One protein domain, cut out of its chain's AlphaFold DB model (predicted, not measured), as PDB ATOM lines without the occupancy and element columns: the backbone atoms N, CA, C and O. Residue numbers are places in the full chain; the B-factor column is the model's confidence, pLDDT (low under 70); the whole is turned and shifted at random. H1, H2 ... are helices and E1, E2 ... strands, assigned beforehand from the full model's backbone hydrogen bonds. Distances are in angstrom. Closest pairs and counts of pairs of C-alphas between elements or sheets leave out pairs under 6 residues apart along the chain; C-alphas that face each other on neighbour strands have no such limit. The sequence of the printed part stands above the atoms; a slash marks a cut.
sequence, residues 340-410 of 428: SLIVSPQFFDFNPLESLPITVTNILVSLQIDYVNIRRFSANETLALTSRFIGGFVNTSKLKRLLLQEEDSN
ATOM      1  N   SER A 340     123.728 140.652  83.045       97.12
ATOM      2  CA  SER A 340     122.609 141.058  82.206       97.12
ATOM      3  C   SER A 340     121.349 141.235  83.046       97.12
ATOM      4  O   SER A 340     120.986 140.357  83.828       97.12
ATOM      5  N   LEU A 341     120.695 142.380  82.873       96.81
ATOM      6  CA  LEU A 341     119.455 142.736  83.547       96.81
ATOM      7  C   LEU A 341     118.456 143.259  82.511       96.81
ATOM      8  O   LEU A 341     118.792 144.147  81.733       96.81
ATOM      9  N   ILE A 342     117.240 142.727  82.502       95.81
ATOM     10  CA  ILE A 342     116.145 143.235  81.669       95.81
ATOM     11  C   ILE A 342     115.049 143.745  82.599       95.81
ATOM     12  O   ILE A 342     114.658 143.040  83.526       95.81
ATOM     13  N   VAL A 343     114.614 144.989  82.414       96.12
ATOM     14  CA  VAL A 343     113.677 145.667  83.325       96.12
ATOM     15  C   VAL A 343     112.762 146.624  82.572       96.12
ATOM     16  O   VAL A 343     113.077 147.049  81.463       96.12
ATOM     17  N   SER A 344     111.657 147.024  83.191       93.31
ATOM     18  CA  SER A 344     110.856 148.166  82.747       93.31
ATOM     19  C   SER A 344     111.381 149.496  83.317       93.31
ATOM     20  O   SER A 344     112.185 149.498  84.258       93.31
ATOM     21  N   PRO A 345     110.933 150.655  82.802       91.81
ATOM     22  CA  PRO A 345     111.304 151.965  83.339       91.81
ATOM     23  C   PRO A 345     111.034 152.138  84.838       91.81
ATOM     24  O   PRO A 345     111.873 152.699  85.551       91.81
ATOM     25  N   GLN A 346     109.904 151.618  85.334       91.88
ATOM     26  CA  GLN A 346     109.475 151.778  86.731       91.88
ATOM     27  C   GLN A 346     110.434 151.106  87.724       91.88
ATOM     28  O   GLN A 346     110.507 151.495  88.892       91.88
ATOM     29  N   PHE A 347     111.237 150.139  87.271       95.12
ATOM     30  CA  PHE A 347     112.252 149.484  88.095       95.12
ATOM     31  C   PHE A 347     113.193 150.490  88.778       95.12
ATOM     32  O   PHE A 347     113.528 150.339  89.958       95.12
ATOM     33  N   PHE A 348     113.580 151.556  88.067       94.62
ATOM     34  CA  PHE A 348     114.518 152.567  88.565       94.62
ATOM     35  C   PHE A 348     113.906 153.542  89.583       94.62
ATOM     36  O   PHE A 348     114.621 154.376  90.149       94.62
ATOM     37  N   ASP A 349     112.599 153.469  89.846       93.62
ATOM     38  CA  ASP A 349     111.966 154.178  90.965       93.62
ATOM     39  C   ASP A 349     112.327 153.568  92.314       93.62
ATOM     40  O   ASP A 349     112.495 154.297  93.292       93.62
ATOM     41  N   PHE A 350     112.547 152.256  92.340       95.62
ATOM     42  CA  PHE A 350     112.827 151.498  93.559       95.62
ATOM     43  C   PHE A 350     114.255 150.963  93.621       95.62
ATOM     44  O   PHE A 350     114.742 150.656  94.709       95.62
ATOM     45  N   ASN A 351     114.923 150.874  92.468       95.31
ATOM     46  CA  ASN A 351     116.272 150.344  92.314       95.31
ATOM     47  C   ASN A 351     117.103 151.304  91.451       95.31
ATOM     48  O   ASN A 351     117.268 151.075  90.249       95.31
ATOM     49  N   PRO A 352     117.607 152.413  92.028       93.69
ATOM     50  CA  PRO A 352     118.434 153.362  91.294       93.69
ATOM     51  C   PRO A 352     119.608 152.656  90.619       93.69
ATOM     52  O   PRO A 352     120.205 151.746  91.197       93.69
ATOM     53  N   LEU A 353     119.977 153.107  89.425       91.56
ATOM     54  CA  LEU A 353     121.105 152.600  88.654       91.56
ATOM     55  C   LEU A 353     122.362 152.494  89.534       91.56
ATOM     56  O   LEU A 353     123.016 151.457  89.547       91.56
ATOM     57  N   GLU A 354     122.653 153.507  90.346       89.31
ATOM     58  CA  GLU A 354     123.828 153.567  91.227       89.31
ATOM     59  C   GLU A 354     123.815 152.513  92.347       89.31
ATOM     60  O   GLU A 354     124.866 152.196  92.899       89.31
ATOM     61  N   SER A 355     122.646 151.960  92.686       89.50
ATOM     62  CA  SER A 355     122.508 150.890  93.684       89.50
ATOM     63  C   SER A 355     122.765 149.492  93.114       89.50
ATOM     64  O   SER A 355     123.016 148.554  93.871       89.50
ATOM     65  N   LEU A 356     122.719 149.342  91.785       91.69
ATOM     66  CA  LEU A 356     122.944 148.059  91.124       91.69
ATOM     67  C   LEU A 356     124.429 147.678  91.175       91.69
ATOM     68  O   LEU A 356     125.278 148.555  90.978       91.69
ATOM     69  N   PRO A 357     124.771 146.385  91.336       91.06
ATOM     70  CA  PRO A 357     126.157 145.932  91.305       91.06
ATOM     71  C   PRO A 357     126.893 146.377  90.037       91.06
ATOM     72  O   PRO A 357     126.332 146.384  88.941       91.06
ATOM     73  N   ILE A 358     128.180 146.710  90.159       89.69
ATOM     74  CA  ILE A 358     129.006 147.120  89.009       89.69
ATOM     75  C   ILE A 358     129.167 146.004  87.963       89.69
ATOM     76  O   ILE A 358     129.446 146.284  86.803       89.69
ATOM     77  N   THR A 359     128.958 144.750  88.367       93.19
ATOM     78  CA  THR A 359     128.996 143.574  87.491       93.19
ATOM     79  C   THR A 359     127.861 143.570  86.469       93.19
ATOM     80  O   THR A 359     128.029 142.993  85.397       93.19
ATOM     81  N   VAL A 360     126.748 144.261  86.749       94.44
ATOM     82  CA  VAL A 360     125.640 144.450  85.808       94.44
ATOM     83  C   VAL A 360     126.072 145.450  84.735       94.44
ATOM     84  O   VAL A 360     125.922 146.665  84.881       94.44
ATOM     85  N   THR A 361     126.655 144.924  83.661       94.19
ATOM     86  CA  THR A 361     127.214 145.716  82.560       94.19
ATOM     87  C   THR A 361     126.226 145.946  81.429       94.19
ATOM     88  O   THR A 361     126.372 146.926  80.701       94.19
ATOM     89  N   ASN A 362     125.214 145.085  81.298       94.69
ATOM     90  CA  ASN A 362     124.240 145.113  80.211       94.69
ATOM     91  C   ASN A 362     122.832 145.213  80.789       94.69
ATOM     92  O   ASN A 362     122.326 144.235  81.337       94.69
ATOM     93  N   ILE A 363     122.201 146.378  80.663       95.12
ATOM     94  CA  ILE A 363     120.814 146.568  81.091       95.12
ATOM     95  C   ILE A 363     119.968 146.888  79.863       95.12
ATOM     96  O   ILE A 363     120.247 147.856  79.160       95.12
ATOM     97  N   LEU A 364     118.956 146.070  79.600       94.00
ATOM     98  CA  LEU A 364     117.950 146.336  78.580       94.00
ATOM     99  C   LEU A 364     116.701 146.868  79.276       94.00
ATOM    100  O   LEU A 364     116.128 146.186  80.124       94.00
ATOM    101  N   VAL A 365     116.292 148.085  78.937       92.81
ATOM    102  CA  VAL A 365     115.037 148.656  79.431       92.81
ATOM    103  C   VAL A 365     113.973 148.447  78.366       92.81
ATOM    104  O   VAL A 365     114.078 149.034  77.290       92.81
ATOM    105  N   SER A 366     112.990 147.594  78.649       87.94
ATOM    106  CA  SER A 366     111.883 147.306  77.733       87.94
ATOM    107  C   SER A 366     110.850 148.426  77.813       87.94
ATOM    108  O   SER A 366     110.288 148.671  78.882       87.94
ATOM    109  N   LEU A 367     110.606 149.102  76.693       82.94
ATOM    110  CA  LEU A 367     109.530 150.079  76.520       82.94
ATOM    111  C   LEU A 367     108.369 149.428  75.757       82.94
ATOM    112  O   LEU A 367     108.510 148.325  75.237       82.94
ATOM    113  N   GLN A 368     107.226 150.113  75.663       72.38
ATOM    114  CA  GLN A 368     106.043 149.586  74.959       72.38
ATOM    115  C   GLN A 368     106.294 149.268  73.474       72.38
ATOM    116  O   GLN A 368     105.691 148.347  72.930       72.38
ATOM    117  N   ILE A 369     107.165 150.044  72.821       69.19
ATOM    118  CA  ILE A 369     107.414 149.985  71.371       69.19
ATOM    119  C   ILE A 369     108.911 150.035  71.018       69.19
ATOM    120  O   ILE A 369     109.268 150.288  69.870       69.19
ATOM    121  N   ASP A 370     109.800 149.902  72.005       76.25
ATOM    122  CA  ASP A 370     111.247 150.044  71.806       76.25
ATOM    123  C   ASP A 370     112.050 149.479  72.981       76.25
ATOM    124  O   ASP A 370     111.501 148.984  73.966       76.25
ATOM    125  N   TYR A 371     113.370 149.609  72.909       83.00
ATOM    126  CA  TYR A 371     114.260 149.303  74.012       83.00
ATOM    127  C   TYR A 371     115.367 150.343  74.168       83.00
ATOM    128  O   TYR A 371     115.926 150.871  73.205       83.00
ATOM    129  N   VAL A 372     115.767 150.578  75.417       87.38
ATOM    130  CA  VAL A 372     116.979 151.342  75.729       87.38
ATOM    131  C   VAL A 372     118.064 150.382  76.182       87.38
ATOM    132  O   VAL A 372     117.909 149.652  77.161       87.38
ATOM    133  N   ASN A 373     119.190 150.398  75.475       90.06
ATOM    134  CA  ASN A 373     120.369 149.636  75.854       90.06
ATOM    135  C   ASN A 373     121.257 150.486  76.745       90.06
ATOM    136  O   ASN A 373     121.781 151.514  76.325       90.06
ATOM    137  N   ILE A 374     121.503 150.023  77.957       91.19
ATOM    138  CA  ILE A 374     122.415 150.666  78.888       91.19
ATOM    139  C   ILE A 374     123.648 149.780  79.034       91.19
ATOM    140  O   ILE A 374     123.559 148.597  79.369       91.19
ATOM    141  N   ARG A 375     124.815 150.373  78.787       90.88
ATOM    142  CA  ARG A 375     126.121 149.745  78.979       90.88
ATOM    143  C   ARG A 375     126.867 150.458  80.094       90.88
ATOM    144  O   ARG A 375     127.101 151.664  80.022       90.88
ATOM    145  N   ARG A 376     127.247 149.715  81.129       88.38
ATOM    146  CA  ARG A 376     128.048 150.230  82.244       88.38
ATOM    147  C   ARG A 376     129.516 149.865  82.049       88.38
ATOM    148  O   ARG A 376     129.842 148.690  81.912       88.38
ATOM    149  N   PHE A 377     130.382 150.876  82.072       84.06
ATOM    150  CA  PHE A 377     131.835 150.723  81.931       84.06
ATOM    151  C   PHE A 377     132.556 150.815  83.278       84.06
ATOM    152  O   PHE A 377     133.543 150.120  83.504       84.06
ATOM    153  N   SER A 378     132.051 151.651  84.190       81.69
ATOM    154  CA  SER A 378     132.579 151.810  85.547       81.69
ATOM    155  C   SER A 378     131.466 152.210  86.522       81.69
ATOM    156  O   SER A 378     130.311 152.369  86.125       81.69
ATOM    157  N   ALA A 379     131.796 152.393  87.806       75.69
ATOM    158  CA  ALA A 379     130.837 152.857  88.816       75.69
ATOM    159  C   ALA A 379     130.211 154.220  88.460       75.69
ATOM    160  O   ALA A 379     129.081 154.496  88.849       75.69
ATOM    161  N   ASN A 380     130.940 155.048  87.703       78.25
ATOM    162  CA  ASN A 380     130.555 156.424  87.390       78.25
ATOM    163  C   ASN A 380     130.241 156.642  85.902       78.25
ATOM    164  O   ASN A 380     129.701 157.682  85.536       78.25
ATOM    165  N   GLU A 381     130.571 155.682  85.037       83.56
ATOM    166  CA  GLU A 381     130.412 155.799  83.588       83.56
ATOM    167  C   GLU A 381     129.414 154.759  83.091       83.56
ATOM    168  O   GLU A 381     129.727 153.579  82.910       83.56
ATOM    169  N   THR A 382     128.186 155.218  82.865       88.12
ATOM    170  CA  THR A 382     127.122 154.421  82.257       88.12
ATOM    171  C   THR A 382     126.608 155.125  81.014       88.12
ATOM    172  O   THR A 382     126.202 156.279  81.091       88.12
ATOM    173  N   LEU A 383     126.627 154.440  79.877       87.38
ATOM    174  CA  LEU A 383     126.148 154.928  78.591       87.38
ATOM    175  C   LEU A 383     124.760 154.355  78.321       87.38
ATOM    176  O   LEU A 383     124.598 153.138  78.298       87.38
ATOM    177  N   ALA A 384     123.777 155.218  78.083       84.38
ATOM    178  CA  ALA A 384     122.496 154.806  77.522       84.38
ATOM    179  C   ALA A 384     122.503 155.057  76.015       84.38
ATOM    180  O   ALA A 384     122.856 156.150  75.573       84.38
ATOM    181  N   LEU A 385     122.112 154.046  75.254       83.25
ATOM    182  CA  LEU A 385     121.918 154.066  73.815       83.25
ATOM    183  C   LEU A 385     120.436 153.847  73.548       83.25
ATOM    184  O   LEU A 385     119.859 152.868  74.029       83.25
ATOM    185  N   THR A 386     119.839 154.741  72.771       71.81
ATOM    186  CA  THR A 386     118.472 154.569  72.287       71.81
ATOM    187  C   THR A 386     118.497 154.386  70.777       71.81
ATOM    188  O   THR A 386     119.461 154.765  70.107       71.81
ATOM    189  N   SER A 387     117.474 153.735  70.241       68.19
ATOM    190  CA  SER A 387     117.290 153.560  68.799       68.19
ATOM    191  C   SER A 387     116.964 154.890  68.094       68.19
ATOM    192  O   SER A 387     117.239 155.026  66.901       68.19
ATOM    193  N   ARG A 388     116.417 155.878  68.822       67.38
ATOM    194  CA  ARG A 388     115.867 157.130  68.266       67.38
ATOM    195  C   ARG A 388     116.738 158.370  68.471       67.38
ATOM    196  O   ARG A 388     116.602 159.326  67.709       67.38
ATOM    197  N   PHE A 389     117.650 158.379  69.448       64.56
ATOM    198  CA  PHE A 389     118.449 159.562  69.791       64.56
ATOM    199  C   PHE A 389     119.938 159.264  69.978       64.56
ATOM    200  O   PHE A 389     120.376 158.130  70.175       64.56
ATOM    201  N   ILE A 390     120.740 160.333  69.962       65.50
ATOM    202  CA  ILE A 390     122.156 160.265  70.321       65.50
ATOM    203  C   ILE A 390     122.247 159.955  71.818       65.50
ATOM    204  O   ILE A 390     121.979 160.809  72.666       65.50
ATOM    205  N   GLY A 391     122.617 158.713  72.126       68.25
ATOM    206  CA  GLY A 391     122.881 158.248  73.481       68.25
ATOM    207  C   GLY A 391     123.966 159.055  74.207       68.25
ATOM    208  O   GLY A 391     124.703 159.845  73.616       68.25
ATOM    209  N   GLY A 392     124.097 158.857  75.516       82.56
ATOM    210  CA  GLY A 392     125.098 159.571  76.306       82.56
ATOM    211  C   GLY A 392     125.261 159.027  77.714       82.56
ATOM    212  O   GLY A 392     124.553 158.111  78.131       82.56
ATOM    213  N   PHE A 393     126.210 159.598  78.458       87.50
ATOM    214  CA  PHE A 393     126.417 159.205  79.846       87.50
ATOM    215  C   PHE A 393     125.213 159.595  80.711       87.50
ATOM    216  O   PHE A 393     124.727 160.733  80.628       87.50
ATOM    217  N   VAL A 394     124.735 158.654  81.525       87.88
ATOM    218  CA  VAL A 394     123.533 158.773  82.352       87.88
ATOM    219  C   VAL A 394     123.787 158.370  83.803       87.88
ATOM    220  O   VAL A 394     124.572 157.474  84.095       87.88
ATOM    221  N   ASN A 395     123.063 159.032  84.700       88.94
ATOM    222  CA  ASN A 395     122.761 158.584  86.060       88.94
ATOM    223  C   ASN A 395     121.245 158.309  86.148       88.94
ATOM    224  O   ASN A 395     120.531 158.589  85.180       88.94
ATOM    225  N   THR A 396     120.724 157.818  87.274       89.00
ATOM    226  CA  THR A 396     119.290 157.484  87.419       89.00
ATOM    227  C   THR A 396     118.376 158.650  87.043       89.00
ATOM    228  O   THR A 396     117.432 158.481  86.274       89.00
ATOM    229  N   SER A 397     118.665 159.859  87.529       88.44
ATOM    230  CA  SER A 397     117.833 161.039  87.262       88.44
ATOM    231  C   SER A 397     117.805 161.422  85.781       88.44
ATOM    232  O   SER A 397     116.751 161.781  85.258       88.44
ATOM    233  N   LYS A 398     118.951 161.355  85.088       88.62
ATOM    234  CA  LYS A 398     119.034 161.630  83.647       88.62
ATOM    235  C   LYS A 398     118.399 160.506  82.830       88.62
ATOM    236  O   LYS A 398     117.709 160.804  81.862       88.62
ATOM    237  N   LEU A 399     118.583 159.252  83.243       88.19
ATOM    238  CA  LEU A 399     117.969 158.090  82.610       88.19
ATOM    239  C   LEU A 399     116.442 158.190  82.649       88.19
ATOM    240  O   LEU A 399     115.820 158.090  81.605       88.19
ATOM    241  N   LYS A 400     115.836 158.490  83.804       87.88
ATOM    242  CA  LYS A 400     114.376 158.656  83.906       87.88
ATOM    243  C   LYS A 400     113.825 159.717  82.958       87.88
ATOM    244  O   LYS A 400     112.803 159.497  82.327       87.88
ATOM    245  N   ARG A 401     114.519 160.852  82.812       85.81
ATOM    246  CA  ARG A 401     114.122 161.889  81.844       85.81
ATOM    247  C   ARG A 401     114.188 161.390  80.402       85.81
ATOM    248  O   ARG A 401     113.311 161.742  79.627       85.81
ATOM    249  N   LEU A 402     115.204 160.598  80.056       84.06
ATOM    250  CA  LEU A 402     115.314 159.987  78.728       84.06
ATOM    251  C   LEU A 402     114.189 158.975  78.484       84.06
ATOM    252  O   LEU A 402     113.587 158.999  77.422       84.06
ATOM    253  N   LEU A 403     113.872 158.134  79.473       83.62
ATOM    254  CA  LEU A 403     112.804 157.137  79.355       83.62
ATOM    255  C   LEU A 403     111.424 157.793  79.171       83.62
ATOM    256  O   LEU A 403     110.673 157.367  78.305       83.62
ATOM    257  N   LEU A 404     111.129 158.879  79.897       81.44
ATOM    258  CA  LEU A 404     109.891 159.654  79.709       81.44
ATOM    259  C   LEU A 404     109.789 160.274  78.303       81.44
ATOM    260  O   LEU A 404     108.717 160.293  77.710       81.44
ATOM    261  N   GLN A 405     110.905 160.761  77.752       73.56
ATOM    262  CA  GLN A 405     110.935 161.324  76.395       73.56
ATOM    263  C   GLN A 405     110.672 160.273  75.310       73.56
ATOM    264  O   GLN A 405     110.084 160.603  74.282       73.56
ATOM    265  N   GLU A 406     111.109 159.030  75.525       69.38
ATOM    266  CA  GLU A 406     110.821 157.916  74.616       69.38
ATOM    267  C   GLU A 406     109.334 157.514  74.681       69.38
ATOM    268  O   GLU A 406     108.722 157.295  73.634       69.38
ATOM    269  N   GLU A 407     108.722 157.498  75.874       65.94
ATOM    270  CA  GLU A 407     107.292 157.182  76.059       65.94
ATOM    271  C   GLU A 407     106.349 158.241  75.450       65.94
ATOM    272  O   GLU A 407     105.336 157.884  74.853       65.94
ATOM    273  N   ASP A 408     106.693 159.532  75.516       58.53
ATOM    274  CA  ASP A 408     105.855 160.625  74.984       58.53
ATOM    275  C   ASP A 408     105.814 160.695  73.438       58.53
ATOM    276  O   ASP A 408     105.005 161.432  72.857       58.53
ATOM    277  N   SER A 409     106.656 159.926  72.737       54.72
ATOM    278  CA  SER A 409     106.704 159.871  71.269       54.72
ATOM    279  C   SER A 409     105.584 158.986  70.676       54.72
ATOM    280  O   SER A 409     105.817 157.944  70.068       54.72
ATOM    281  N   ASN A 410     104.335 159.421  70.872       45.44
ATOM    282  CA  ASN A 410     103.099 158.755  70.439       45.44
ATOM    283  C   ASN A 410     103.007 158.522  68.912       45.44
ATOM    284  O   ASN A 410     102.905 159.473  68.135       45.44
TER     285      ASN A 410
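AT A GLANCE: This is residues 340 to 410 of the 428 residues of an uncharacterized protein of Polysphondylium pallidum (strain ATCC 26659 / Pp 5 / PN500) (UniProt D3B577). A twisted sheet of four strands has one long helix, H2, packed over one face, over E3 and E4, while the other face is bare. The short helix H1 sits by the first residue of H2, and residues 392 to 393 fold back beside E4. The 71 printed residues hold E1, H1, E2, E3, E4 and H2 in that order; the mixed sheet runs E1, E2, E3, E4, and the class is mixed, helices and strands. The whole is compact, radius of gyration of the C-alphas 11.1 A, spanning 34 by 24 by 20 A.

IN THESE COORDINATES: Find C-alpha 340 at (122.609, 141.058, 82.206), where E1, residues 340 to 343, begins. Next come H1, 347 to 350; E2, 362 to 366; E3, 371 to 376, 16.1 A long; and E4, 382 to 386. H2, 396 to 407, runs 16.5 A to C-alpha 407 at (107.292, 157.182, 76.059).

HOW THE PARTS SIT: E1 and E2 are parallel, with N 341 and O 362 2.9 A apart; with H1 they form a strand-helix-strand unit, two parallel neighbours with a helix between, its crossover right-handed. E2, E3 and E4 form a meander, each the antiparallel neighbour of the one before: look for N 363 and O 374 at 2.9 A, and N 375 and O 383 at 2.8 A. H2 is on the sheet in two layers, a helix on one face, at a height of 9.9 A, along E3 at 11 degrees on the local plane. H1 is not on the sheet; it is close to H2 but not clearly touching, closest C-alphas Phe 348 and Thr 396, 6.9 A. Every O i to N i+4 pair of H2 is within hydrogen-bond range; H1 is too short for one.

THE WHOLE: The C-alphas farthest apart, Thr 359 and Asn 410, stand 34.5 A apart. The printed part has no cut, and the link H1 to E2 is long. Look for pLDDT under 70 at residue 369, residues 387 to 391 and residues 406 to 410.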